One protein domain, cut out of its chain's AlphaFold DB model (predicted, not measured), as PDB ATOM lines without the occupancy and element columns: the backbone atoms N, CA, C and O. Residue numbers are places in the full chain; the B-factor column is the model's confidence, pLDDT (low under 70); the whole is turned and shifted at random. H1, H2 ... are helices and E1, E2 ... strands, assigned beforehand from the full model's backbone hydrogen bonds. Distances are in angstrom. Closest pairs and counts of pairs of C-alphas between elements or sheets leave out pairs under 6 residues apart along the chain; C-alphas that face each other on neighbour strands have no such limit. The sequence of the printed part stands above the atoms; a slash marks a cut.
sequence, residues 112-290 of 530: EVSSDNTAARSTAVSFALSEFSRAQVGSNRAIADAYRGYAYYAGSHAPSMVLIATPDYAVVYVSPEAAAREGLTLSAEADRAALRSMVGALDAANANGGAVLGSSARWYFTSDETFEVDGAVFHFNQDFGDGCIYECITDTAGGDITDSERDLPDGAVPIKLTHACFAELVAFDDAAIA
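Overview. This is residues 112 to 290 of the 530 residues of a protein of Cryptobacterium curtum (strain ATCC 700683 / DSM 15641 / CCUG 43107 / 12-3) (UniProt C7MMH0). A strongly twisted six-stranded sheet curls round one long helix, H2, and on its other face it is partly face to face with a smaller four-stranded sheet, a sandwich with crossed strands. The short helix H1 sits beside the large sheet's strands on the face opposite H2, and the long loop 252 to 274 lies at one end of the longest axis. The printed part has 179 residues, with E1 to E5, H1, H2 and then E6 to E10 along the chain. The large sheet, E1 E2 E10 E4 E5 E6, is mixed; the small one, E3 E9 E8 E7, is antiparallel. The class is mixed helices and strands, with under half of the residues in named elements; the whole is compact, with a radius of gyration of the C-alphas of 16.0 A and spans of 49 by 35 by 32 A.

Along the chain. E1, residues 120 to 122, begins at C-alpha (136.242, 153.286, 232.603). E2, residues 127 to 135, is 23.3 A long and bends by 59 degrees at residue 131. E3 is residues 150 to 155, E4 161 to 165 and E5 169 to 174. H1 is residues 176 to 182; H2, residues 189 to 206, is 25.4 A long and begins at C-alpha (150.153, 159.962, 222.494). E6 is residues 218 to 222, E7 226 to 229, E8 232 to 239 and E9 245 to 251; E8 bends by 58 degrees at residue 236. E10, residues 275 to 283, is 25.9 A long and ends at C-alpha (134.480, 164.208, 232.126).

Arrangement. In the large sheet E1 and E2 are a hairpin, with N 120 and O 129 at 2.9 A. E2 and E10 are antiparallel, with N 128 and O 282 at 2.8 A; E10 and E4 are too, with N 163 and O 277 at 2.8 A. The hairpin of E4 and E5 has N 162 and O 173 at 2.9 A. E5 and E6 are parallel, with N 172 and O 220 at 2.8 A, and form a strand-helix-strand unit through H1 and H2, with a right-handed crossover. The closest C-alphas of H2 and E1 are those of Met 198 and Ala 120, 5.6 A. H1 has a height over the sheet of 7.1 A. E7, E8 and E9 form a meander, each strand the antiparallel neighbour of the one before, with N 234 and O 227 at 2.8 A and N 235 and O 248 at 2.8 A; E3 and E9 have N 152 and O 247 at 2.8 A. The strands of the two sheets stand at 45 degrees. In both helices every O i to N i+4 pair is within hydrogen-bond range.

Size, cuts and confidence. The two C-alphas farthest apart, of Asp 263 and Asp 285, are 50.7 A apart. The printed part has no cut. The long links are E2 to E3, H2 to E6 and E9 to E10. The mean pLDDT of the printed part is 83.8; residues 209, 214 to 217, 259 to 270 and 290 are under 70.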
ATOM      1  N   GLU A 112     140.697 152.630 236.297       86.38
ATOM      2  CA  GLU A 112     139.547 152.131 237.042       86.38
ATOM      3  C   GLU A 112     138.438 151.770 236.051       86.38
ATOM      4  O   GLU A 112     138.126 152.550 235.153       86.38
ATOM      5  N   VAL A 113     137.849 150.584 236.211       85.31
ATOM      6  CA  VAL A 113     136.741 150.087 235.384       85.31
ATOM      7  C   VAL A 113     135.553 149.826 236.301       85.31
ATOM      8  O   VAL A 113     135.716 149.260 237.385       85.31
ATOM      9  N   SER A 114     134.371 150.266 235.885       84.88
ATOM     10  CA  SER A 114     133.122 150.028 236.600       84.88
ATOM     11  C   SER A 114     132.795 148.534 236.629       84.88
ATOM     12  O   SER A 114     133.077 147.800 235.687       84.88
ATOM     13  N   SER A 115     132.193 148.061 237.719       77.12
ATOM     14  CA  SER A 115     131.915 146.632 237.935       77.12
ATOM     15  C   SER A 115     130.880 146.028 236.985       77.12
ATOM     16  O   SER A 115     130.834 144.813 236.817       77.12
ATOM     17  N   ASP A 116     130.023 146.868 236.413       75.31
ATOM     18  CA  ASP A 116     129.076 146.511 235.354       75.31
ATOM     19  C   ASP A 116     129.726 146.544 233.958       75.31
ATOM     20  O   ASP A 116     129.075 146.230 232.970       75.31
ATOM     21  N   ASN A 117     131.018 146.885 233.882       85.69
ATOM     22  CA  ASN A 117     131.819 146.988 232.667       85.69
ATOM     23  C   ASN A 117     131.271 147.987 231.633       85.69
ATOM     24  O   ASN A 117     131.540 147.830 230.442       85.69
ATOM     25  N   THR A 118     130.531 149.013 232.071       87.44
ATOM     26  CA  THR A 118     129.971 150.053 231.185       87.44
ATOM     27  C   THR A 118     130.768 151.361 231.205       87.44
ATOM     28  O   THR A 118     130.578 152.211 230.340       87.44
ATOM     29  N   ALA A 119     131.676 151.546 232.166       89.62
ATOM     30  CA  ALA A 119     132.462 152.770 232.294       89.62
ATOM     31  C   ALA A 119     133.915 152.489 232.682       89.62
ATOM     32  O   ALA A 119     134.204 151.540 233.413       89.62
ATOM     33  N   ALA A 120     134.837 153.325 232.216       89.88
ATOM     34  CA  ALA A 120     136.242 153.286 232.603       89.88
ATOM     35  C   ALA A 120     136.832 154.696 232.649       89.88
ATOM     36  O   ALA A 120     136.538 155.527 231.792       89.88
ATOM     37  N   ARG A 121     137.709 154.956 233.621       89.75
ATOM     38  CA  ARG A 121     138.464 156.213 233.728       89.75
ATOM     39  C   ARG A 121     139.923 155.943 234.050       89.75
ATOM     40  O   ARG A 121     140.255 154.947 234.692       89.75
ATOM     41  N   SER A 122     140.801 156.845 233.636       87.25
ATOM     42  CA  SER A 122     142.228 156.767 233.940       87.25
ATOM     43  C   SER A 122     142.704 158.076 234.539       87.25
ATOM     44  O   SER A 122     142.460 159.136 233.976       87.25
ATOM     45  N   THR A 123     143.440 158.011 235.651       84.94
ATOM     46  CA  THR A 123     144.029 159.211 236.281       84.94
ATOM     47  C   THR A 123     145.107 159.884 235.424       84.94
ATOM     48  O   THR A 123     145.622 160.937 235.795       84.94
ATOM     49  N   ALA A 124     145.457 159.294 234.276       82.75
ATOM     50  CA  ALA A 124     146.367 159.879 233.299       82.75
ATOM     51  C   ALA A 124     145.732 161.008 232.465       82.75
ATOM     52  O   ALA A 124     146.472 161.782 231.863       82.75
ATOM     53  N   VAL A 125     144.397 161.088 232.399       88.19
ATOM     54  CA  VAL A 125     143.654 161.993 231.507       88.19
ATOM     55  C   VAL A 125     142.454 162.635 232.211       88.19
ATOM     56  O   VAL A 125     142.001 162.160 233.248       88.19
ATOM     57  N   SER A 126     141.941 163.739 231.657       86.38
ATOM     58  CA  SER A 126     140.797 164.498 232.198       86.38
ATOM     59  C   SER A 126     139.422 163.978 231.768       86.38
ATOM     60  O   SER A 126     138.409 164.477 232.252       86.38
ATOM     61  N   PHE A 127     139.386 162.997 230.870       90.81
ATOM     62  CA  PHE A 127     138.170 162.400 230.326       90.81
ATOM     63  C   PHE A 127     138.053 160.927 230.730       90.81
ATOM     64  O   PHE A 127     139.012 160.293 231.180       90.81
ATOM     65  N   ALA A 128     136.867 160.371 230.542       91.81
ATOM     66  CA  ALA A 128     136.530 158.987 230.810       91.81
ATOM     67  C   ALA A 128     135.530 158.467 229.767       91.81
ATOM     68  O   ALA A 128     135.015 159.226 228.944       91.81
ATOM     69  N   LEU A 129     135.287 157.158 229.790       92.00
ATOM     70  CA  LEU A 129     134.287 156.491 228.961       92.00
ATOM     71  C   LEU A 129     133.131 156.002 229.833       92.00
ATOM     72  O   LEU A 129     133.368 155.423 230.896       92.00
ATOM     73  N   SER A 130     131.903 156.191 229.366       91.19
ATOM     74  CA  SER A 130     130.665 155.691 229.974       91.19
ATOM     75  C   SER A 130     129.739 155.085 228.920       91.19
ATOM     76  O   SER A 130     129.992 155.211 227.726       91.19
ATOM     77  N   GLU A 131     128.662 154.429 229.363       88.56
ATOM     78  CA  GLU A 131     127.655 153.807 228.485       88.56
ATOM     79  C   GLU A 131     128.262 152.863 227.430       88.56
ATOM     80  O   GLU A 131     127.770 152.732 226.309       88.56
ATOM     81  N   PHE A 132     129.358 152.191 227.794       91.50
ATOM     82  CA  PHE A 132     130.059 151.288 226.900       91.50
ATOM     83  C   PHE A 132     129.161 150.116 226.514       91.50
ATOM     84  O   PHE A 132     128.632 149.401 227.369       91.50
ATOM     85  N   SER A 133     129.045 149.876 225.213       88.88
ATOM     86  CA  SER A 133     128.334 148.731 224.661       88.88
ATOM     87  C   SER A 133     129.112 148.111 223.507       88.88
ATOM     88  O   SER A 133     129.942 148.751 222.858       88.88
ATOM     89  N   ARG A 134     128.870 146.819 223.268       88.62
ATOM     90  CA  ARG A 134     129.623 146.016 222.302       88.62
ATOM     91  C   ARG A 134     128.690 145.240 221.384       88.62
ATOM     92  O   ARG A 134     127.964 144.357 221.838       88.62
ATOM     93  N   ALA A 135     128.765 145.504 220.084       88.12
ATOM     94  CA  ALA A 135     128.081 144.731 219.055       88.12
ATOM     95  C   ALA A 135     129.017 143.664 218.472       88.12
ATOM     96  O   ALA A 135     130.006 143.967 217.808       88.12
ATOM     97  N   GLN A 136     128.681 142.391 218.699       85.06
ATOM     98  CA  GLN A 136     129.456 141.244 218.202       85.06
ATOM     99  C   GLN A 136     129.343 141.055 216.687       85.06
ATOM    100  O   GLN A 136     130.230 140.487 216.064       85.06
ATOM    101  N   VAL A 137     128.209 141.447 216.106       82.62
ATOM    102  CA  VAL A 137     127.882 141.206 214.700       82.62
ATOM    103  C   VAL A 137     127.070 142.394 214.194       82.62
ATOM    104  O   VAL A 137     126.190 142.885 214.902       82.62
ATOM    105  N   GLY A 138     127.369 142.849 212.982       85.44
ATOM    106  CA  GLY A 138     126.556 143.811 212.246       85.44
ATOM    107  C   GLY A 138     125.575 143.129 211.288       85.44
ATOM    108  O   GLY A 138     125.409 141.910 211.260       85.44
ATOM    109  N   SER A 139     124.905 143.924 210.468       83.06
ATOM    110  CA  SER A 139     123.927 143.480 209.486       83.06
ATOM    111  C   SER A 139     124.362 143.899 208.093       83.06
ATOM    112  O   SER A 139     124.695 145.053 207.859       83.06
ATOM    113  N   ASN A 140     124.276 142.972 207.146       84.56
ATOM    114  CA  ASN A 140     124.503 143.245 205.728       84.56
ATOM    115  C   ASN A 140     123.185 143.471 204.955       84.56
ATOM    116  O   ASN A 140     123.097 143.286 203.743       84.56
ATOM    117  N   ARG A 141     122.097 143.757 205.680       83.12
ATOM    118  CA  ARG A 141     120.765 143.973 205.102       83.12
ATOM    119  C   ARG A 141     120.623 145.407 204.606       83.12
ATOM    120  O   ARG A 141     121.275 146.312 205.112       83.12
ATOM    121  N   ALA A 142     119.713 145.609 203.655       81.94
ATOM    122  CA  ALA A 142     119.313 146.948 203.252       81.94
ATOM    123  C   ALA A 142     118.704 147.716 204.439       81.94
ATOM    124  O   ALA A 142     117.911 147.155 205.202       81.94
ATOM    125  N   ILE A 143     119.066 148.990 204.559       83.81
ATOM    126  CA  ILE A 143     118.545 149.943 205.543       83.81
ATOM    127  C   ILE A 143     117.790 151.013 204.758       83.81
ATOM    128  O   ILE A 143     118.312 151.527 203.766       83.81
ATOM    129  N   ALA A 144     116.550 151.305 205.158       80.12
ATOM    130  CA  ALA A 144     115.655 152.209 204.427       80.12
ATOM    131  C   ALA A 144     115.592 151.893 202.909       80.12
ATOM    132  O   ALA A 144     115.804 152.762 202.063       80.12
ATOM    133  N   ASP A 145     115.361 150.617 202.572       81.69
ATOM    134  CA  ASP A 145     115.247 150.079 201.202       81.69
ATOM    135  C   ASP A 145     116.493 150.218 200.300       81.69
ATOM    136  O   ASP A 145     116.427 149.947 199.098       81.69
ATOM    137  N   ALA A 146     117.654 150.572 200.858       84.62
ATOM    138  CA  ALA A 146     118.906 150.688 200.115       84.62
ATOM    139  C   ALA A 146     120.058 149.944 200.798       84.62
ATOM    140  O   ALA A 146     120.137 149.849 202.021       84.62
ATOM    141  N   TYR A 147     120.988 149.420 199.999       85.62
ATOM    142  CA  TYR A 147     122.231 148.874 200.533       85.62
ATOM    143  C   TYR A 147     123.151 150.016 200.976       85.62
ATOM    144  O   TYR A 147     123.400 150.943 200.200       85.62
ATOM    145  N   ARG A 148     123.626 149.955 202.223       85.06
ATOM    146  CA  ARG A 148     124.473 150.986 202.846       85.06
ATOM    147  C   ARG A 148     125.831 150.452 203.307       85.06
ATOM    148  O   ARG A 148     126.563 151.176 203.961       85.06
ATOM    149  N   GLY A 149     126.174 149.214 202.954       87.06
ATOM    150  CA  GLY A 149     127.347 148.519 203.484       87.06
ATOM    151  C   GLY A 149     127.008 147.602 204.654       87.06
ATOM    152  O   GLY A 149     125.849 147.482 205.064       87.06
ATOM    153  N   TYR A 150     128.036 146.960 205.202       89.00
ATOM    154  CA  TYR A 150     127.912 146.195 206.435       89.00
ATOM    155  C   TYR A 150     127.741 147.167 207.602       89.00
ATOM    156  O   TYR A 150     128.620 147.990 207.847       89.00
ATOM    157  N   ALA A 151     126.611 147.095 208.298       90.62
ATOM    158  CA  ALA A 151     126.198 148.121 209.242       90.62
ATOM    159  C   ALA A 151     126.141 147.606 210.680       90.62
ATOM    160  O   ALA A 151     125.526 146.574 210.960       90.62
ATOM    161  N   TYR A 152     126.709 148.364 211.609       90.69
ATOM    162  CA  TYR A 152     126.442 148.206 213.031       90.69
ATOM    163  C   TYR A 152     125.402 149.226 213.482       90.69
ATOM    164  O   TYR A 152     125.440 150.381 213.073       90.69
ATOM    165  N   TYR A 153     124.464 148.789 214.318       89.44
ATOM    166  CA  TYR A 153     123.482 149.675 214.932       89.44
ATOM    167  C   TYR A 153     124.076 150.294 216.198       89.44
ATOM    168  O   TYR A 153     124.435 149.554 217.116       89.44
ATOM    169  N   ALA A 154     124.173 151.622 216.228       84.06
ATOM    170  CA  ALA A 154     124.756 152.373 217.336       84.06
ATOM    171  C   ALA A 154     123.707 152.861 218.351       84.06
ATOM    172  O   ALA A 154     124.036 153.079 219.514       84.06
ATOM    173  N   GLY A 155     122.438 152.997 217.947       84.38
ATOM    174  CA  GLY A 155     121.353 153.432 218.831       84.38
ATOM    175  C   GLY A 155     120.420 154.458 218.192       84.38
ATOM    176  O   GLY A 155     120.324 154.561 216.972       84.38
ATOM    177  N   SER A 156     119.707 155.212 219.032       81.88
ATOM    178  CA  SER A 156     118.856 156.352 218.629       81.88
ATOM    179  C   SER A 156     119.581 157.704 218.691       81.88
ATOM    180  O   SER A 156     119.048 158.721 218.250       81.88
ATOM    181  N   HIS A 157     120.801 157.717 219.226       85.38
ATOM    182  CA  HIS A 157     121.665 158.886 219.330       85.38
ATOM    183  C   HIS A 157     123.074 158.515 218.872       85.38
ATOM    184  O   HIS A 157     123.476 157.358 218.990       85.38
ATOM    185  N   ALA A 158     123.789 159.491 218.313       87.56
ATOM    186  CA  ALA A 158     125.126 159.279 217.785       87.56
ATOM    187  C   ALA A 158     126.116 159.125 218.946       87.56
ATOM    188  O   ALA A 158     126.243 160.073 219.729       87.56
ATOM    189  N   PRO A 159     126.801 157.975 219.072       89.62
ATOM    190  CA  PRO A 159     127.799 157.796 220.106       89.62
ATOM    191  C   PRO A 159     128.952 158.777 219.903       89.62
ATOM    192  O   PRO A 159     129.430 159.016 218.786       89.62
ATOM    193  N   SER A 160     129.451 159.331 220.998       91.00
ATOM    194  CA  SER A 160     130.621 160.214 220.923       91.00
ATOM    195  C   SER A 160     131.919 159.482 220.541       91.00
ATOM    196  O   SER A 160     132.846 160.119 220.037       91.00
ATOM    197  N   MET A 161     131.997 158.166 220.774       93.75
ATOM    198  CA  MET A 161     133.136 157.317 220.442       93.75
ATOM    199  C   MET A 161     132.671 155.979 219.869       93.75
ATOM    200  O   MET A 161     131.816 155.295 220.435       93.75
ATOM    201  N   VAL A 162     133.291 155.591 218.758       95.00
ATOM    202  CA  VAL A 162     133.045 154.328 218.064       95.00
ATOM    203  C   VAL A 162     134.375 153.646 217.800       95.00
ATOM    204  O   VAL A 162     135.325 154.269 217.331       95.00
ATOM    205  N   LEU A 163     134.446 152.346 218.050       93.69
ATOM    206  CA  LEU A 163     135.542 151.500 217.608       93.69
ATOM    207  C   LEU A 163     134.989 150.404 216.708       93.69
ATOM    208  O   LEU A 163     134.076 149.691 217.106       93.69
ATOM    209  N   ILE A 164     135.591 150.200 215.538       92.25
ATOM    210  CA  ILE A 164     135.324 149.031 214.693       92.25
ATOM    211  C   ILE A 164     136.607 148.211 214.574       92.25
ATOM    212  O   ILE A 164     137.658 148.720 214.175       92.25
ATOM    213  N   ALA A 165     136.521 146.933 214.943       89.69
ATOM    214  CA  ALA A 165     137.666 146.040 215.052       89.69
ATOM    215  C   ALA A 165     137.726 145.014 213.914       89.69
ATOM    216  O   ALA A 165     136.750 144.313 213.614       89.69
ATOM    217  N   THR A 166     138.922 144.834 213.364       86.81
ATOM    218  CA  THR A 166     139.311 143.733 212.475       86.81
ATOM    219  C   THR A 166     140.400 142.887 213.158       86.81
ATOM    220  O   THR A 166     140.974 143.313 214.170       86.81
ATOM    221  N   PRO A 167     140.720 141.679 212.649       81.12
ATOM    222  CA  PRO A 167     141.818 140.876 213.183       81.12
ATOM    223  C   PRO A 167     143.163 141.609 213.165       81.12
ATOM    224  O   PRO A 167     143.980 141.389 214.056       81.12
ATOM    225  N   ASP A 168     143.374 142.490 212.184       82.56
ATOM    226  CA  ASP A 168     144.665 143.125 211.919       82.56
ATOM    227  C   ASP A 168     144.767 144.541 212.507       82.56
ATOM    228  O   ASP A 168     145.840 144.957 212.965       82.56
ATOM    229  N   TYR A 169     143.660 145.290 212.527       88.19
ATOM    230  CA  TYR A 169     143.623 146.676 212.989       88.19
ATOM    231  C   TYR A 169     142.277 147.073 213.611       88.19
ATOM    232  O   TYR A 169     141.260 146.411 213.433       88.19
ATOM    233  N   ALA A 170     142.267 148.186 214.338       90.69
ATOM    234  CA  ALA A 170     141.057 148.820 214.850       90.69
ATOM    235  C   ALA A 170     141.000 150.280 214.392       90.69
ATOM    236  O   ALA A 170     142.024 150.973 214.394       90.69
ATOM    237  N   VAL A 171     139.813 150.745 214.008       92.69
ATOM    238  CA  VAL A 171     139.553 152.155 213.689       92.69
ATOM    239  C   VAL A 171     138.707 152.740 214.804       92.69
ATOM    240  O   VAL A 171     137.636 152.218 215.104       92.69
ATOM    241  N   VAL A 172     139.211 153.802 215.424       93.44
ATOM    242  CA  VAL A 172     138.551 154.541 216.495       93.44
ATOM    243  C   VAL A 172     138.140 155.902 215.966       93.44
ATOM    244  O   VAL A 172     138.992 156.733 215.647       93.44
ATOM    245  N   TYR A 173     136.839 156.127 215.905       95.69
ATOM    246  CA  TYR A 173     136.247 157.426 215.659       95.69
ATOM    247  C   TYR A 173     135.903 158.094 216.989       95.69
ATOM    248  O   TYR A 173     135.354 157.458 217.892       95.69
ATOM    249  N   VAL A 174     136.222 159.382 217.107       93.75
ATOM    250  CA  VAL A 174     135.737 160.228 218.201       93.75
ATOM    251  C   VAL A 174     135.163 161.514 217.631       93.75
ATOM    252  O   VAL A 174     135.845 162.219 216.878       93.75
ATOM    253  N   SER A 175     133.937 161.839 218.043       93.06
ATOM    254  CA  SER A 175     133.240 163.057 217.640       93.06
ATOM    255  C   SER A 175     134.085 164.300 217.961       93.06
ATOM    256  O   SER A 175     134.514 164.463 219.111       93.06
ATOM    257  N   PRO A 176     134.307 165.208 216.987       90.75
ATOM    258  CA  PRO A 176     135.048 166.447 217.213       90.75
ATOM    259  C   PRO A 176     134.456 167.299 218.344       90.75
ATOM    260  O   PRO A 176     135.196 167.934 219.097       90.75
ATOM    261  N   GLU A 177     133.125 167.305 218.475       88.25
ATOM    262  CA  GLU A 177     132.416 168.087 219.491       88.25
ATOM    263  C   GLU A 177     132.674 167.540 220.895       88.25
ATOM    264  O   GLU A 177     133.018 168.297 221.804       88.25
ATOM    265  N   ALA A 178     132.568 166.220 221.060       87.31
ATOM    266  CA  ALA A 178     132.838 165.560 222.331       87.31
ATOM    267  C   ALA A 178     134.321 165.662 222.709       87.31
ATOM    268  O   ALA A 178     134.649 165.984 223.851       87.31
ATOM    269  N   ALA A 179     135.223 165.474 221.739       88.75
ATOM    270  CA  ALA A 179     136.658 165.602 221.962       88.75
ATOM    271  C   ALA A 179     137.039 167.010 222.450       88.75
ATOM    272  O   ALA A 179     137.790 167.152 223.414       88.75
ATOM    273  N   ALA A 180     136.468 168.055 221.841       88.69
ATOM    274  CA  ALA A 180     136.685 169.436 222.264       88.69
ATOM    275  C   ALA A 180     136.072 169.741 223.641       88.69
ATOM    276  O   ALA A 180     136.680 170.478 224.420       88.69
ATOM    277  N   ARG A 181     134.892 169.183 223.945       88.06
ATOM    278  CA  ARG A 181     134.195 169.369 225.228       88.06
ATOM    279  C   ARG A 181     134.994 168.802 226.401       88.06
ATOM    280  O   ARG A 181     135.149 169.492 227.403       88.06
ATOM    281  N   GLU A 182     135.539 167.597 226.242       88.94
ATOM    282  CA  GLU A 182     136.240 166.872 227.317       88.94
ATOM    283  C   GLU A 182     137.772 167.050 227.299       88.94
ATOM    284  O   GLU A 182     138.490 166.506 228.142       88.94
ATOM    285  N   GLY A 183     138.293 167.829 226.345       84.69
ATOM    286  CA  GLY A 183     139.723 168.133 226.233       84.69
ATOM    287  C   GLY A 183     140.578 166.994 225.666       84.69
ATOM    288  O   GLY A 183     141.792 166.993 225.864       84.69
ATOM    289  N   LEU A 184     139.970 166.042 224.952       88.44
ATOM    290  CA  LEU A 184     140.664 164.951 224.270       88.44
ATOM    291  C   LEU A 184     141.372 165.464 223.007       88.44
ATOM    292  O   LEU A 184     140.745 166.020 222.104       88.44
ATOM    293  N   THR A 185     142.666 165.181 222.884       89.00
ATOM    294  CA  THR A 185     143.471 165.504 221.702       89.00
ATOM    295  C   THR A 185     144.013 164.234 221.042       89.00
ATOM    296  O   THR A 185     145.027 163.679 221.458       89.00
ATOM    297  N   LEU A 186     143.414 163.803 219.924       87.19
ATOM    298  CA  LEU A 186     143.820 162.571 219.218       87.19
ATOM    299  C   LEU A 186     145.263 162.580 218.671       87.19
ATOM    300  O   LEU A 186     145.822 161.522 218.377       87.19
ATOM    301  N   SER A 187     145.899 163.749 218.538       86.06
ATOM    302  CA  SER A 187     147.318 163.846 218.168       86.06
ATOM    303  C   SER A 187     148.277 163.594 219.338       86.06
ATOM    304  O   SER A 187     149.466 163.371 219.104       86.06
ATOM    305  N   ALA A 188     147.798 163.643 220.584       89.12
ATOM    306  CA  ALA A 188     148.607 163.410 221.775       89.12
ATOM    307  C   ALA A 188     148.727 161.904 222.063       89.12
ATOM    308  O   ALA A 188     147.730 161.194 222.176       89.12
ATOM    309  N   GLU A 189     149.955 161.395 222.220       87.31
ATOM    310  CA  GLU A 189     150.153 159.962 222.494       87.31
ATOM    311  C   GLU A 189     149.603 159.543 223.862       87.31
ATOM    312  O   GLU A 189     149.126 158.421 223.994       87.31
ATOM    313  N   ALA A 190     149.617 160.440 224.851       85.88
ATOM    314  CA  ALA A 190     149.058 160.172 226.175       85.88
ATOM    315  C   ALA A 190     147.554 159.849 226.102       85.88
ATOM    316  O   ALA A 190     147.116 158.835 226.644       85.88
ATOM    317  N   ASP A 191     146.795 160.645 225.347       88.56
ATOM    318  CA  ASP A 191     145.351 160.474 225.176       88.56
ATOM    319  C   ASP A 191     145.028 159.195 224.395       88.56
ATOM    320  O   ASP A 191     144.147 158.423 224.783       88.56
ATOM    321  N   ARG A 192     145.800 158.901 223.338       89.81
ATOM    322  CA  ARG A 192     145.676 157.641 222.586       89.81
ATOM    323  C   ARG A 192     145.988 156.425 223.451       89.81
ATOM    324  O   ARG A 192     145.290 155.417 223.359       89.81
ATOM    325  N   ALA A 193     147.025 156.496 224.283       87.81
ATOM    326  CA  ALA A 193     147.391 155.417 225.194       87.81
ATOM    327  C   ALA A 193     146.307 155.187 226.260       87.81
ATOM    328  O   ALA A 193     145.949 154.038 226.525       87.81
ATOM    329  N   ALA A 194     145.733 156.260 226.813       87.62
ATOM    330  CA  ALA A 194     144.627 156.176 227.762       87.62
ATOM    331  C   ALA A 194     143.369 155.564 227.126       87.62
ATOM    332  O   ALA A 194     142.796 154.638 227.701       87.62
ATOM    333  N   LEU A 195     142.986 155.996 225.917       89.31
ATOM    334  CA  LEU A 195     141.871 155.404 225.168       89.31
ATOM    335  C   LEU A 195     142.093 153.914 224.894       89.31
ATOM    336  O   LEU A 195     141.217 153.110 225.197       89.31
ATOM    337  N   ARG A 196     143.275 153.515 224.399       90.06
ATOM    338  CA  ARG A 196     143.610 152.089 224.191       90.06
ATOM    339  C   ARG A 196     143.441 151.282 225.474       90.06
ATOM    340  O   ARG A 196     142.892 150.185 225.439       90.06
ATOM    341  N   SER A 197     143.902 151.826 226.599       88.50
ATOM    342  CA  SER A 197     143.827 151.153 227.893       88.50
ATOM    343  C   SER A 197     142.390 151.011 228.397       88.50
ATOM    344  O   SER A 197     142.023 149.933 228.858       88.50
ATOM    345  N   MET A 198     141.580 152.071 228.318       90.62
ATOM    346  CA  MET A 198     140.182 152.052 228.766       90.62
ATOM    347  C   MET A 198     139.331 151.132 227.892       90.62
ATOM    348  O   MET A 198     138.653 150.242 228.401       90.62
ATOM    349  N   VAL A 199     139.427 151.292 226.573       90.19
ATOM    350  CA  VAL A 199     138.651 150.507 225.608       90.19
ATOM    351  C   VAL A 199     139.082 149.049 225.620       90.19
ATOM    352  O   VAL A 199     138.231 148.172 225.593       90.19
ATOM    353  N   GLY A 200     140.383 148.768 225.716       88.81
ATOM    354  CA  GLY A 200     140.884 147.397 225.803       88.81
ATOM    355  C   GLY A 200     140.387 146.663 227.050       88.81
ATOM    356  O   GLY A 200     140.054 145.482 226.968       88.81
ATOM    357  N   ALA A 201     140.291 147.353 228.191       87.62
ATOM    358  CA  ALA A 201     139.749 146.763 229.413       87.62
ATOM    359  C   ALA A 201     138.233 146.526 229.325       87.62
ATOM    360  O   ALA A 201     137.764 145.448 229.694       87.62
ATOM    361  N   LEU A 202     137.479 147.494 228.794       88.75
ATOM    362  CA  LEU A 202     136.030 147.379 228.594       88.75
ATOM    363  C   LEU A 202     135.675 146.306 227.554       88.75
ATOM    364  O   LEU A 202     134.778 145.498 227.789       88.75
ATOM    365  N   ASP A 203     136.406 146.235 226.443       89.06
ATOM    366  CA  ASP A 203     136.230 145.207 225.415       89.06
ATOM    367  C   ASP A 203     136.497 143.805 225.968       89.06
ATOM    368  O   ASP A 203     135.656 142.919 225.829       89.06
ATOM    369  N   ALA A 204     137.621 143.612 226.668       85.81
ATOM    370  CA  ALA A 204     137.956 142.323 227.268       85.81
ATOM    371  C   ALA A 204     136.889 141.858 228.270       85.81
ATOM    372  O   ALA A 204     136.570 140.667 228.321       85.81
ATOM    373  N   ALA A 205     136.314 142.785 229.037       84.25
ATOM    374  CA  ALA A 205     135.259 142.486 229.996       84.25
ATOM    375  C   ALA A 205     133.904 142.171 229.330       84.25
ATOM    376  O   ALA A 205     133.160 141.331 229.831       84.25
ATOM    377  N   ASN A 206     133.610 142.776 228.175       84.50
ATOM    378  CA  ASN A 206     132.360 142.586 227.424       84.50
ATOM    379  C   ASN A 206     132.475 141.568 226.274       84.50
ATOM    380  O   ASN A 206     131.530 141.366 225.503       84.50
ATOM    381  N   ALA A 207     133.623 140.897 226.139       81.56
ATOM    382  CA  ALA A 207     133.900 140.009 225.020       81.56
ATOM    383  C   ALA A 207     132.936 138.818 224.942       81.56
ATOM    384  O   ALA A 207     132.602 138.372 223.843       81.56
ATOM    385  N   ASN A 208     132.480 138.299 226.092       77.06
ATOM    386  CA  ASN A 208     131.528 137.183 226.200       77.06
ATOM    387  C   ASN A 208     131.895 135.961 225.322       77.06
ATOM    388  O   ASN A 208     131.030 135.302 224.749       77.06
ATOM    389  N   GLY A 209     133.197 135.664 225.200       68.94
ATOM    390  CA  GLY A 209     133.736 134.575 224.371       68.94
ATOM    391  C   GLY A 209     134.020 134.932 222.903       68.94
ATOM    392  O   GLY A 209     134.486 134.072 222.157       68.94
ATOM    393  N   GLY A 210     133.764 136.177 222.487       70.44
ATOM    394  CA  GLY A 210     134.139 136.732 221.183       70.44
ATOM    395  C   GLY A 210     135.620 137.125 221.084       70.44
ATOM    396  O   GLY A 210     136.370 137.053 222.058       70.44
ATOM    397  N   ALA A 211     136.053 137.544 219.890       77.69
ATOM    398  CA  ALA A 211     137.420 138.020 219.658       77.69
ATOM    399  C   ALA A 211     137.689 139.296 220.468       77.69
ATOM    400  O   ALA A 211     136.859 140.190 220.435       77.69
ATOM    401  N   VAL A 212     138.821 139.390 221.163       82.25
ATOM    402  CA  VAL A 212     139.204 140.563 221.976       82.25
ATOM    403  C   VAL A 212     140.191 141.421 221.185       82.25
ATOM    404  O   VAL A 212     141.001 140.878 220.430       82.25
ATOM    405  N   LEU A 213     140.208 142.734 221.414       77.81
ATOM    406  CA  LEU A 213     141.143 143.701 220.809       77.81
ATOM    407  C   LEU A 213     142.637 143.368 220.993       77.81
ATOM    408  O   LEU A 213     143.486 143.953 220.322       77.81
ATOM    409  N   GLY A 214     142.975 142.411 221.864       57.41
ATOM    410  CA  GLY A 214     144.343 141.973 222.163       57.41
ATOM    411  C   GLY A 214     145.144 141.395 220.986       57.41
ATOM    412  O   GLY A 214     146.333 141.131 221.161       57.41
ATOM    413  N   SER A 215     144.543 141.206 219.804       51.78
ATOM    414  CA  SER A 215     145.225 140.764 218.575       51.78
ATOM    415  C   SER A 215     145.405 141.844 217.500       51.78
ATOM    416  O   SER A 215     146.166 141.615 216.561       51.78
ATOM    417  N   SER A 216     144.757 143.009 217.609       56.53
ATOM    418  CA  SER A 216     144.825 144.050 216.573       56.53
ATOM    419  C   SER A 216     146.121 144.858 216.719       56.53
ATOM    420  O   SER A 216     146.280 145.662 217.639       56.53
ATOM    421  N   ALA A 217     147.073 144.647 215.808       58.38
ATOM    422  CA  ALA A 217     148.422 145.215 215.900       58.38
ATOM    423  C   ALA A 217     148.479 146.729 215.618       58.38
ATOM    424  O   ALA A 217     149.485 147.374 215.923       58.38
ATOM    425  N   ARG A 218     147.432 147.305 215.008       85.38
ATOM    426  CA  ARG A 218     147.406 148.707 214.559       85.38
ATOM    427  C   ARG A 218     146.103 149.396 214.947       85.38
ATOM    428  O   ARG A 218     145.028 148.848 214.749       85.38
ATOM    429  N   TRP A 219     146.211 150.604 215.489       89.56
ATOM    430  CA  TRP A 219     145.069 151.433 215.876       89.56
ATOM    431  C   TRP A 219     145.108 152.736 215.089       89.56
ATOM    432  O   TRP A 219     146.095 153.475 215.184       89.56
ATOM    433  N   TYR A 220     144.038 153.017 214.356       92.12
ATOM    434  CA  TYR A 220     143.815 154.277 213.660       92.12
ATOM    435  C   TYR A 220     142.832 155.121 214.464       92.12
ATOM    436  O   TYR A 220     141.846 154.598 214.971       92.12
ATOM    437  N   PHE A 221     143.115 156.413 214.592       92.75
ATOM    438  CA  PHE A 221     142.258 157.364 215.292       92.75
ATOM    439  C   PHE A 221     141.847 158.448 214.311       92.75
ATOM    440  O   PHE A 221     142.711 159.011 213.635       92.75
ATOM    441  N   THR A 222     140.554 158.733 214.242       93.75
ATOM    442  CA  THR A 222     139.983 159.730 213.342       93.75
ATOM    443  C   THR A 222     138.880 160.515 214.046       93.75
ATOM    444  O   THR A 222     138.242 160.021 214.975       93.75
ATOM    445  N   SER A 223     138.667 161.745 213.595       92.81
ATOM    446  CA  SER A 223     137.470 162.536 213.910       92.81
ATOM    447  C   SER A 223     136.634 162.825 212.664       92.81
ATOM    448  O   SER A 223     135.591 163.465 212.761       92.81
ATOM    449  N   ASP A 224     137.085 162.347 211.503       92.88
ATOM    450  CA  ASP A 224     136.347 162.440 210.254       92.88
ATOM    451  C   ASP A 224     135.282 161.340 210.222       92.88
ATOM    452  O   ASP A 224     135.575 160.174 210.498       92.88
ATOM    453  N   GLU A 225     134.052 161.706 209.858       91.50
ATOM    454  CA  GLU A 225     132.924 160.769 209.716       91.50
ATOM    455  C   GLU A 225     133.142 159.748 208.595       91.50
ATOM    456  O   GLU A 225     132.468 158.726 208.550       91.50
ATOM    457  N   THR A 226     134.096 159.989 207.696       92.94
ATOM    458  CA  THR A 226     134.506 159.023 206.678       92.94
ATOM    459  C   THR A 226     136.005 158.792 206.768       92.94
ATOM    460  O   THR A 226     136.789 159.736 206.670       92.94
ATOM    461  N   PHE A 227     136.416 157.534 206.921       93.50
ATOM    462  CA  PHE A 227     137.824 157.154 207.019       93.50
ATOM    463  C   PHE A 227     138.130 155.946 206.137       93.50
ATOM    464  O   PHE A 227     137.441 154.932 206.211       93.50
ATOM    465  N   GLU A 228     139.174 156.045 205.313       92.31
ATOM    466  CA  GLU A 228     139.595 154.974 204.408       92.31
ATOM    467  C   GLU A 228     140.898 154.334 204.893       92.31
ATOM    468  O   GLU A 228     141.892 155.022 205.146       92.31
ATOM    469  N   VAL A 229     140.911 153.006 204.996       89.00
ATOM    470  CA  VAL A 229     142.112 152.233 205.322       89.00
ATOM    471  C   VAL A 229     142.048 150.837 204.715       89.00
ATOM    472  O   VAL A 229     141.020 150.170 204.767       89.00
ATOM    473  N   ASP A 230     143.161 150.393 204.127       83.44
ATOM    474  CA  ASP A 230     143.324 149.057 203.537       83.44
ATOM    475  C   ASP A 230     142.188 148.648 202.564       83.44
ATOM    476  O   ASP A 230     141.847 147.474 202.452       83.44
ATOM    477  N   GLY A 231     141.602 149.614 201.841       80.38
ATOM    478  CA  GLY A 231     140.511 149.390 200.879       80.38
ATOM    479  C   GLY A 231     139.099 149.337 201.482       80.38
ATOM    480  O   GLY A 231     138.132 149.155 200.740       80.38
ATOM    481  N   ALA A 232     138.969 149.521 202.798       86.88
ATOM    482  CA  ALA A 232     137.702 149.708 203.500       86.88
ATOM    483  C   ALA A 232     137.418 151.194 203.729       86.88
ATOM    484  O   ALA A 232     138.305 151.937 204.152       86.88
ATOM    485  N   VAL A 233     136.168 151.602 203.530       91.38
ATOM    486  CA  VAL A 233     135.664 152.930 203.880       91.38
ATOM    487  C   VAL A 233     134.699 152.788 205.050       91.38
ATOM    488  O   VAL A 233     133.676 152.110 204.950       91.38
ATOM    489  N   PHE A 234     135.044 153.420 206.164       93.50
ATOM    490  CA  PHE A 234     134.253 153.469 207.386       93.50
ATOM    491  C   PHE A 234     133.459 154.770 207.398       93.50
ATOM    492  O   PHE A 234     134.056 155.844 207.350       93.50
ATOM    493  N   HIS A 235     132.136 154.664 207.455       94.56
ATOM    494  CA  HIS A 235     131.199 155.779 207.554       94.56
ATOM    495  C   HIS A 235     130.585 155.765 208.945       94.56
ATOM    496  O   HIS A 235     129.821 154.854 209.274       94.56
ATOM    497  N   PHE A 236     130.939 156.758 209.748       95.19
ATOM    498  CA  PHE A 236     130.516 156.857 211.133       95.19
ATOM    499  C   PHE A 236     129.257 157.711 211.289       95.19
ATOM    500  O   PHE A 236     129.035 158.623 210.489       95.19
ATOM    501  N   ASN A 237     128.453 157.441 212.318       92.69
ATOM    502  CA  ASN A 237     127.297 158.257 212.710       92.69
ATOM    503  C   ASN A 237     126.282 158.544 211.579       92.69
ATOM    504  O   ASN A 237     125.790 159.664 211.430       92.69
ATOM    505  N   GLN A 238     125.952 157.544 210.761       92.69
ATOM    506  CA  GLN A 238     125.035 157.705 209.629       92.69
ATOM    507  C   GLN A 238     123.564 157.606 210.066       92.69
ATOM    508  O   GLN A 238     123.153 156.597 210.638       92.69
ATOM    509  N   ASP A 239     122.762 158.622 209.734       90.38
ATOM    510  CA  ASP A 239     121.298 158.633 209.890       90.38
ATOM    511  C   ASP A 239     120.626 158.533 208.512       90.38
ATOM    512  O   ASP A 239     120.886 159.334 207.607       90.38
ATOM    513  N   PHE A 240     119.743 157.546 208.344       87.81
ATOM    514  CA  PHE A 240     119.016 157.302 207.096       87.81
ATOM    515  C   PHE A 240     117.531 157.703 207.154       87.81
ATOM    516  O   PHE A 240     116.775 157.384 206.232       87.81
ATOM    517  N   GLY A 241     117.110 158.436 208.188       80.12
ATOM    518  CA  GLY A 241     115.758 158.984 208.335       80.12
ATOM    519  C   GLY A 241     114.756 158.050 209.019       80.12
ATOM    520  O   GLY A 241     113.557 158.334 209.007       80.12
ATOM    521  N   ASP A 242     115.224 156.954 209.614       80.12
ATOM    522  CA  ASP A 242     114.445 156.029 210.446       80.12
ATOM    523  C   ASP A 242     114.607 156.294 211.957       80.12
ATOM    524  O   ASP A 242     114.019 155.587 212.779       80.12
ATOM    525  N   GLY A 243     115.360 157.338 212.324       80.88
ATOM    526  CA  GLY A 243     115.631 157.718 213.713       80.88
ATOM    527  C   GLY A 243     116.683 156.840 214.397       80.88
ATOM    528  O   GLY A 243     116.773 156.851 215.625       80.88
ATOM    529  N   CYS A 244     117.438 156.062 213.619       86.50
ATOM    530  CA  CYS A 244     118.507 155.190 214.081       86.50
ATOM    531  C   CYS A 244     119.863 155.664 213.543       86.50
ATOM    532  O   CYS A 244     119.963 156.139 212.414       86.50
ATOM    533  N   ILE A 245     120.913 155.486 214.344       89.94
ATOM    534  CA  ILE A 245     122.294 155.764 213.945       89.94
ATOM    535  C   ILE A 245     123.014 154.459 213.620       89.94
ATOM    536  O   ILE A 245     122.912 153.467 214.355       89.94
ATOM    537  N   TYR A 246     123.745 154.478 212.510       90.94
ATOM    538  CA  TYR A 246     124.474 153.338 211.986       90.94
ATOM    539  C   TYR A 246     125.934 153.669 211.697       90.94
ATOM    540  O   TYR A 246     126.264 154.737 211.186       90.94
ATOM    541  N   GLU A 247     126.789 152.677 211.921       93.75
ATOM    542  CA  GLU A 247     128.175 152.683 211.469       93.75
ATOM    543  C   GLU A 247     128.294 151.744 210.276       93.75
ATOM    544  O   GLU A 247     128.098 150.532 210.412       93.75
ATOM    545  N   CYS A 248     128.586 152.284 209.101       91.94
ATOM    546  CA  CYS A 248     128.553 151.545 207.848       91.94
ATOM    547  C   CYS A 248     129.959 151.337 207.293       91.94
ATOM    548  O   CYS A 248     130.750 152.272 207.211       91.94
ATOM    549  N   ILE A 249     130.267 150.115 206.864       92.62
ATOM    550  CA  ILE A 249     131.543 149.781 206.235       92.62
ATOM    551  C   ILE A 249     131.285 149.310 204.807       92.62
ATOM    552  O   ILE A 249     130.513 148.372 204.581       92.62
ATOM    553  N   THR A 250     131.950 149.949 203.849       89.62
ATOM    554  CA  THR A 250     131.891 149.610 202.421       89.62
ATOM    555  C   THR A 250     133.288 149.401 201.848       89.62
ATOM    556  O   THR A 250     134.282 149.815 202.441       89.62
ATOM    557  N   ASP A 251     133.379 148.802 200.663       85.56
ATOM    558  CA  ASP A 251     134.576 148.944 199.828       85.56
ATOM    559  C   ASP A 251     134.683 150.380 199.248       85.56
ATOM    560  O   ASP A 251     133.781 151.214 199.410       85.56
ATOM    561  N   THR A 252     135.779 150.677 198.546       82.12
ATOM    562  CA  THR A 252     136.008 151.977 197.878       82.12
ATOM    563  C   THR A 252     135.033 152.277 196.730       82.12
ATOM    564  O   THR A 252     134.924 153.423 196.294       82.12
ATOM    565  N   ALA A 253     134.293 151.278 196.249       79.44
ATOM    566  CA  ALA A 253     133.236 151.401 195.247       79.44
ATOM    567  C   ALA A 253     131.819 151.472 195.866       79.44
ATOM    568  O   ALA A 253     130.837 151.553 195.121       79.44
ATOM    569  N   GLY A 254     131.690 151.462 197.200       78.00
ATOM    570  CA  GLY A 254     130.409 151.461 197.920       78.00
ATOM    571  C   GLY A 254     129.723 150.088 198.002       78.00
ATOM    572  O   GLY A 254     128.532 150.004 198.304       78.00
ATOM    573  N   GLY A 255     130.444 149.016 197.688       77.50
ATOM    574  CA  GLY A 255     130.010 147.626 197.734       77.50
ATOM    575  C   GLY A 255     130.254 146.935 199.077       77.50
ATOM    576  O   GLY A 255     130.749 147.522 200.039       77.50
ATOM    577  N   ASP A 256     129.854 145.665 199.126       80.50
ATOM    578  CA  ASP A 256     129.995 144.803 200.297       80.50
ATOM    579  C   ASP A 256     131.439 144.343 200.483       80.50
ATOM    580  O   ASP A 256     132.034 143.760 199.579       80.50
ATOM    581  N   ILE A 257     131.968 144.569 201.682       76.38
ATOM    582  CA  ILE A 257     133.334 144.213 202.059       76.38
ATOM    583  C   ILE A 257     133.455 142.807 202.668       76.38
ATOM    584  O   ILE A 257     134.558 142.284 202.830       76.38
ATOM    585  N   THR A 258     132.324 142.195 203.023       70.56
ATOM    586  CA  THR A 258     132.265 140.898 203.713       70.56
ATOM    587  C   THR A 258     132.098 139.707 202.771       70.56
ATOM    588  O   THR A 258     132.251 138.564 203.207       70.56
ATOM    589  N   ASP A 259     131.828 139.957 201.488       63.19
ATOM    590  CA  ASP A 259     131.623 138.920 200.481       63.19
ATOM    591  C   ASP A 259     132.962 138.406 199.924       63.19
ATOM    592  O   ASP A 259     133.687 139.104 199.213       63.19
ATOM    593  N   SER A 260     133.302 137.160 200.252       55.19
ATOM    594  CA  SER A 260     134.536 136.497 199.815       55.19
ATOM    595  C   SER A 260     134.540 136.067 198.339       55.19
ATOM    596  O   SER A 260     135.569 135.586 197.867       55.19
ATOM    597  N   GLU A 261     133.418 136.197 197.619       49.78
ATOM    598  CA  GLU A 261     133.267 135.746 196.222       49.78
ATOM    599  C   GLU A 261     133.391 136.864 195.168       49.78
ATOM    600  O   GLU A 261     133.341 136.578 193.969       49.78
ATOM    601  N   ARG A 262     133.588 138.132 195.562       50.69
ATOM    602  CA  ARG A 262     133.808 139.233 194.605       50.69
ATOM    603  C   ARG A 262     135.263 139.331 194.153       50.69
ATOM    604  O   ARG A 262     136.176 139.345 194.974       50.69
ATOM    605  N   ASP A 263     135.449 139.534 192.846       49.34
ATOM    606  CA  ASP A 263     136.675 140.094 192.267       49.34
ATOM    607  C   ASP A 263     136.834 141.545 192.763       49.34
ATOM    608  O   ASP A 263     136.451 142.504 192.087       49.34
ATOM    609  N   LEU A 264     137.338 141.706 193.988       55.19
ATOM    610  CA  LEU A 264     137.744 143.001 194.522       55.19
ATOM    611  C   LEU A 264     138.784 143.619 193.564       55.19
ATOM    612  O   LEU A 264     139.741 142.936 193.178       55.19
ATOM    613  N   PRO A 265     138.619 144.885 193.144       50.62
ATOM    614  CA  PRO A 265     139.597 145.539 192.285       50.62
ATOM    615  C   PRO A 265     140.973 145.586 192.974       50.62
ATOM    616  O   PRO A 265     141.069 145.790 194.181       50.62
ATOM    617  N   ASP A 266     142.039 145.380 192.195       52.22
ATOM    618  CA  ASP A 266     143.442 145.495 192.630       52.22
ATOM    619  C   ASP A 266     143.868 144.624 193.832       52.22
ATOM    620  O   ASP A 266     144.577 145.068 194.732       52.22
ATOM    621  N   GLY A 267     143.514 143.333 193.835       49.72
ATOM    622  CA  GLY A 267     144.132 142.360 194.751       49.72
ATOM    623  C   GLY A 267     143.842 142.602 196.238       49.72
ATOM    624  O   GLY A 267     144.586 142.107 197.089       49.72
ATOM    625  N   ALA A 268     142.782 143.353 196.550       52.81
ATOM    626  CA  ALA A 268     142.335 143.569 197.916       52.81
ATOM    627  C   ALA A 268     141.790 142.263 198.519       52.81
ATOM    628  O   ALA A 268     141.092 141.485 197.867       52.81
ATOM    629  N   VAL A 269     142.151 142.009 199.774       58.16
ATOM    630  CA  VAL A 269     141.717 140.834 200.539       58.16
ATOM    631  C   VAL A 269     140.400 141.184 201.242       58.16
ATOM    632  O   VAL A 269     140.323 142.269 201.818       58.16
ATOM    633  N   PRO A 270     139.376 140.309 201.238       65.50
ATOM    634  CA  PRO A 270     138.131 140.562 201.962       65.50
ATOM    635  C   PRO A 270     138.411 140.793 203.452       65.50
ATOM    636  O   PRO A 270     139.056 139.973 204.114       65.50
ATOM    637  N   ILE A 271     137.935 141.923 203.978       74.12
ATOM    638  CA  ILE A 271     138.190 142.330 205.360       74.12
ATOM    639  C   ILE A 271     137.129 141.709 206.259       74.12
ATOM    640  O   ILE A 271     135.932 141.973 206.145       74.12
ATOM    641  N   LYS A 272     137.582 140.891 207.208       80.81
ATOM    642  CA  LYS A 272     136.706 140.326 208.227       80.81
ATOM    643  C   LYS A 272     136.513 141.335 209.355       80.81
ATOM    644  O   LYS A 272     137.442 141.610 210.106       80.81
ATOM    645  N   LEU A 273     135.295 141.835 209.513       86.19
ATOM    646  CA  LEU A 273     134.910 142.621 210.684       86.19
ATOM    647  C   LEU A 273     134.649 141.673 211.864       86.19
ATOM    648  O   LEU A 273     134.086 140.591 211.681       86.19
ATOM    649  N   THR A 274     135.103 142.039 213.063       85.62
ATOM    650  CA  THR A 274     134.972 141.183 214.256       85.62
ATOM    651  C   THR A 274     133.908 141.671 215.221       85.62
ATOM    652  O   THR A 274     133.122 140.854 215.678       85.62
ATOM    653  N   HIS A 275     133.915 142.958 215.557       89.44
ATOM    654  CA  HIS A 275     132.967 143.590 216.468       89.44
ATOM    655  C   HIS A 275     133.069 145.115 216.355       89.44
ATOM    656  O   HIS A 275     134.058 145.641 215.828       89.44
ATOM    657  N   ALA A 276     132.066 145.808 216.884       91.50
ATOM    658  CA  ALA A 276     132.097 147.243 217.126       91.50
ATOM    659  C   ALA A 276     131.855 147.543 218.612       91.50
ATOM    660  O   ALA A 276     131.103 146.829 219.279       91.50
ATOM    661  N   CYS A 277     132.491 148.591 219.123       92.50
ATOM    662  CA  CYS A 277     132.280 149.116 220.466       92.50
ATOM    663  C   CYS A 277     131.800 150.562 220.373       92.50
ATOM    664  O   CYS A 277     132.302 151.329 219.553       92.50
ATOM    665  N   PHE A 278     130.877 150.932 221.247       94.06
ATOM    666  CA  PHE A 278     130.303 152.271 221.335       94.06
ATOM    667  C   PHE A 278     130.473 152.779 222.757       94.06
ATOM    668  O   PHE A 278     130.338 151.994 223.696       94.06
ATOM    669  N   ALA A 279     130.777 154.062 222.918       93.00
ATOM    670  CA  ALA A 279     130.892 154.682 224.229       93.00
ATOM    671  C   ALA A 279     130.592 156.183 224.186       93.00
ATOM    672  O   ALA A 279     130.775 156.856 223.167       93.00
ATOM    673  N   GLU A 280     130.213 156.708 225.346       92.88
ATOM    674  CA  GLU A 280     130.119 158.134 225.614       92.88
ATOM    675  C   GLU A 280     131.391 158.666 226.279       92.88
ATOM    676  O   GLU A 280     131.911 158.090 227.234       92.88
ATOM    677  N   LEU A 281     131.901 159.778 225.756       91.00
ATOM    678  CA  LEU A 281     133.048 160.511 226.250       91.00
ATOM    679  C   LEU A 281     132.533 161.563 227.226       91.00
ATOM    680  O   LEU A 281     131.823 162.506 226.854       91.00
ATOM    681  N   VAL A 282     132.910 161.377 228.481       91.38
ATOM    682  CA  VAL A 282     132.468 162.194 229.610       91.38
ATOM    683  C   VAL A 282     133.669 162.718 230.382       91.38
ATOM    684  O   VAL A 282     134.785 162.206 230.248       91.38
ATOM    685  N   ALA A 283     133.451 163.727 231.219       88.44
ATOM    686  CA  ALA A 283     134.480 164.208 232.126       88.44
ATOM    687  C   ALA A 283     134.882 163.103 233.115       88.44
ATOM    688  O   ALA A 283     134.080 162.236 233.477       88.44
ATOM    689  N   PHE A 284     136.122 163.150 233.607       85.38
ATOM    690  CA  PHE A 284     136.649 162.168 234.561       85.38
ATOM    691  C   PHE A 284     135.742 161.944 235.790       85.38
ATOM    692  O   PHE A 284     135.598 160.810 236.256       85.38
ATOM    693  N   ASP A 285     135.136 163.017 236.307       82.69
ATOM    694  CA  ASP A 285     134.272 162.981 237.494       82.69
ATOM    695  C   ASP A 285     132.841 162.498 237.193       82.69
ATOM    696  O   ASP A 285     132.172 161.984 238.091       82.69
ATOM    697  N   ASP A 286     132.392 162.617 235.940       82.44
ATOM    698  CA  ASP A 286     131.040 162.246 235.504       82.44
ATOM    699  C   ASP A 286     130.927 160.758 235.152       82.44
ATOM    700  O   ASP A 286     129.831 160.192 235.164       82.44
ATOM    701  N   ALA A 287     132.056 160.090 234.893       77.62
ATOM    702  CA  ALA A 287     132.088 158.639 234.787       77.62
ATOM    703  C   ALA A 287     131.755 158.010 236.144       77.62
ATOM    704  O   ALA A 287     132.607 157.862 237.029       77.62
ATOM    705  N   ALA A 288     130.491 157.617 236.289       71.12
ATOM    706  CA  ALA A 288     129.986 156.899 237.440       71.12
ATOM    707  C   ALA A 288     130.651 155.519 237.527       71.12
ATOM    708  O   ALA A 288     130.128 154.516 237.050       71.12
ATOM    709  N   ILE A 289     131.800 155.453 238.199       71.69
ATOM    710  CA  ILE A 289     132.351 154.199 238.713       71.69
ATOM    711  C   ILE A 289     131.531 153.850 239.947       71.69
ATOM    712  O   ILE A 289     131.942 154.051 241.092       71.69
ATOM    713  N   ALA A 290     130.288 153.442 239.703       58.12
ATOM    714  CA  ALA A 290     129.402 153.011 240.759       58.12
ATOM    715  C   ALA A 290     130.063 151.807 241.454       58.12
ATOM    716  O   ALA A 290     130.503 150.872 240.776       58.12
TER     717      ALA A 290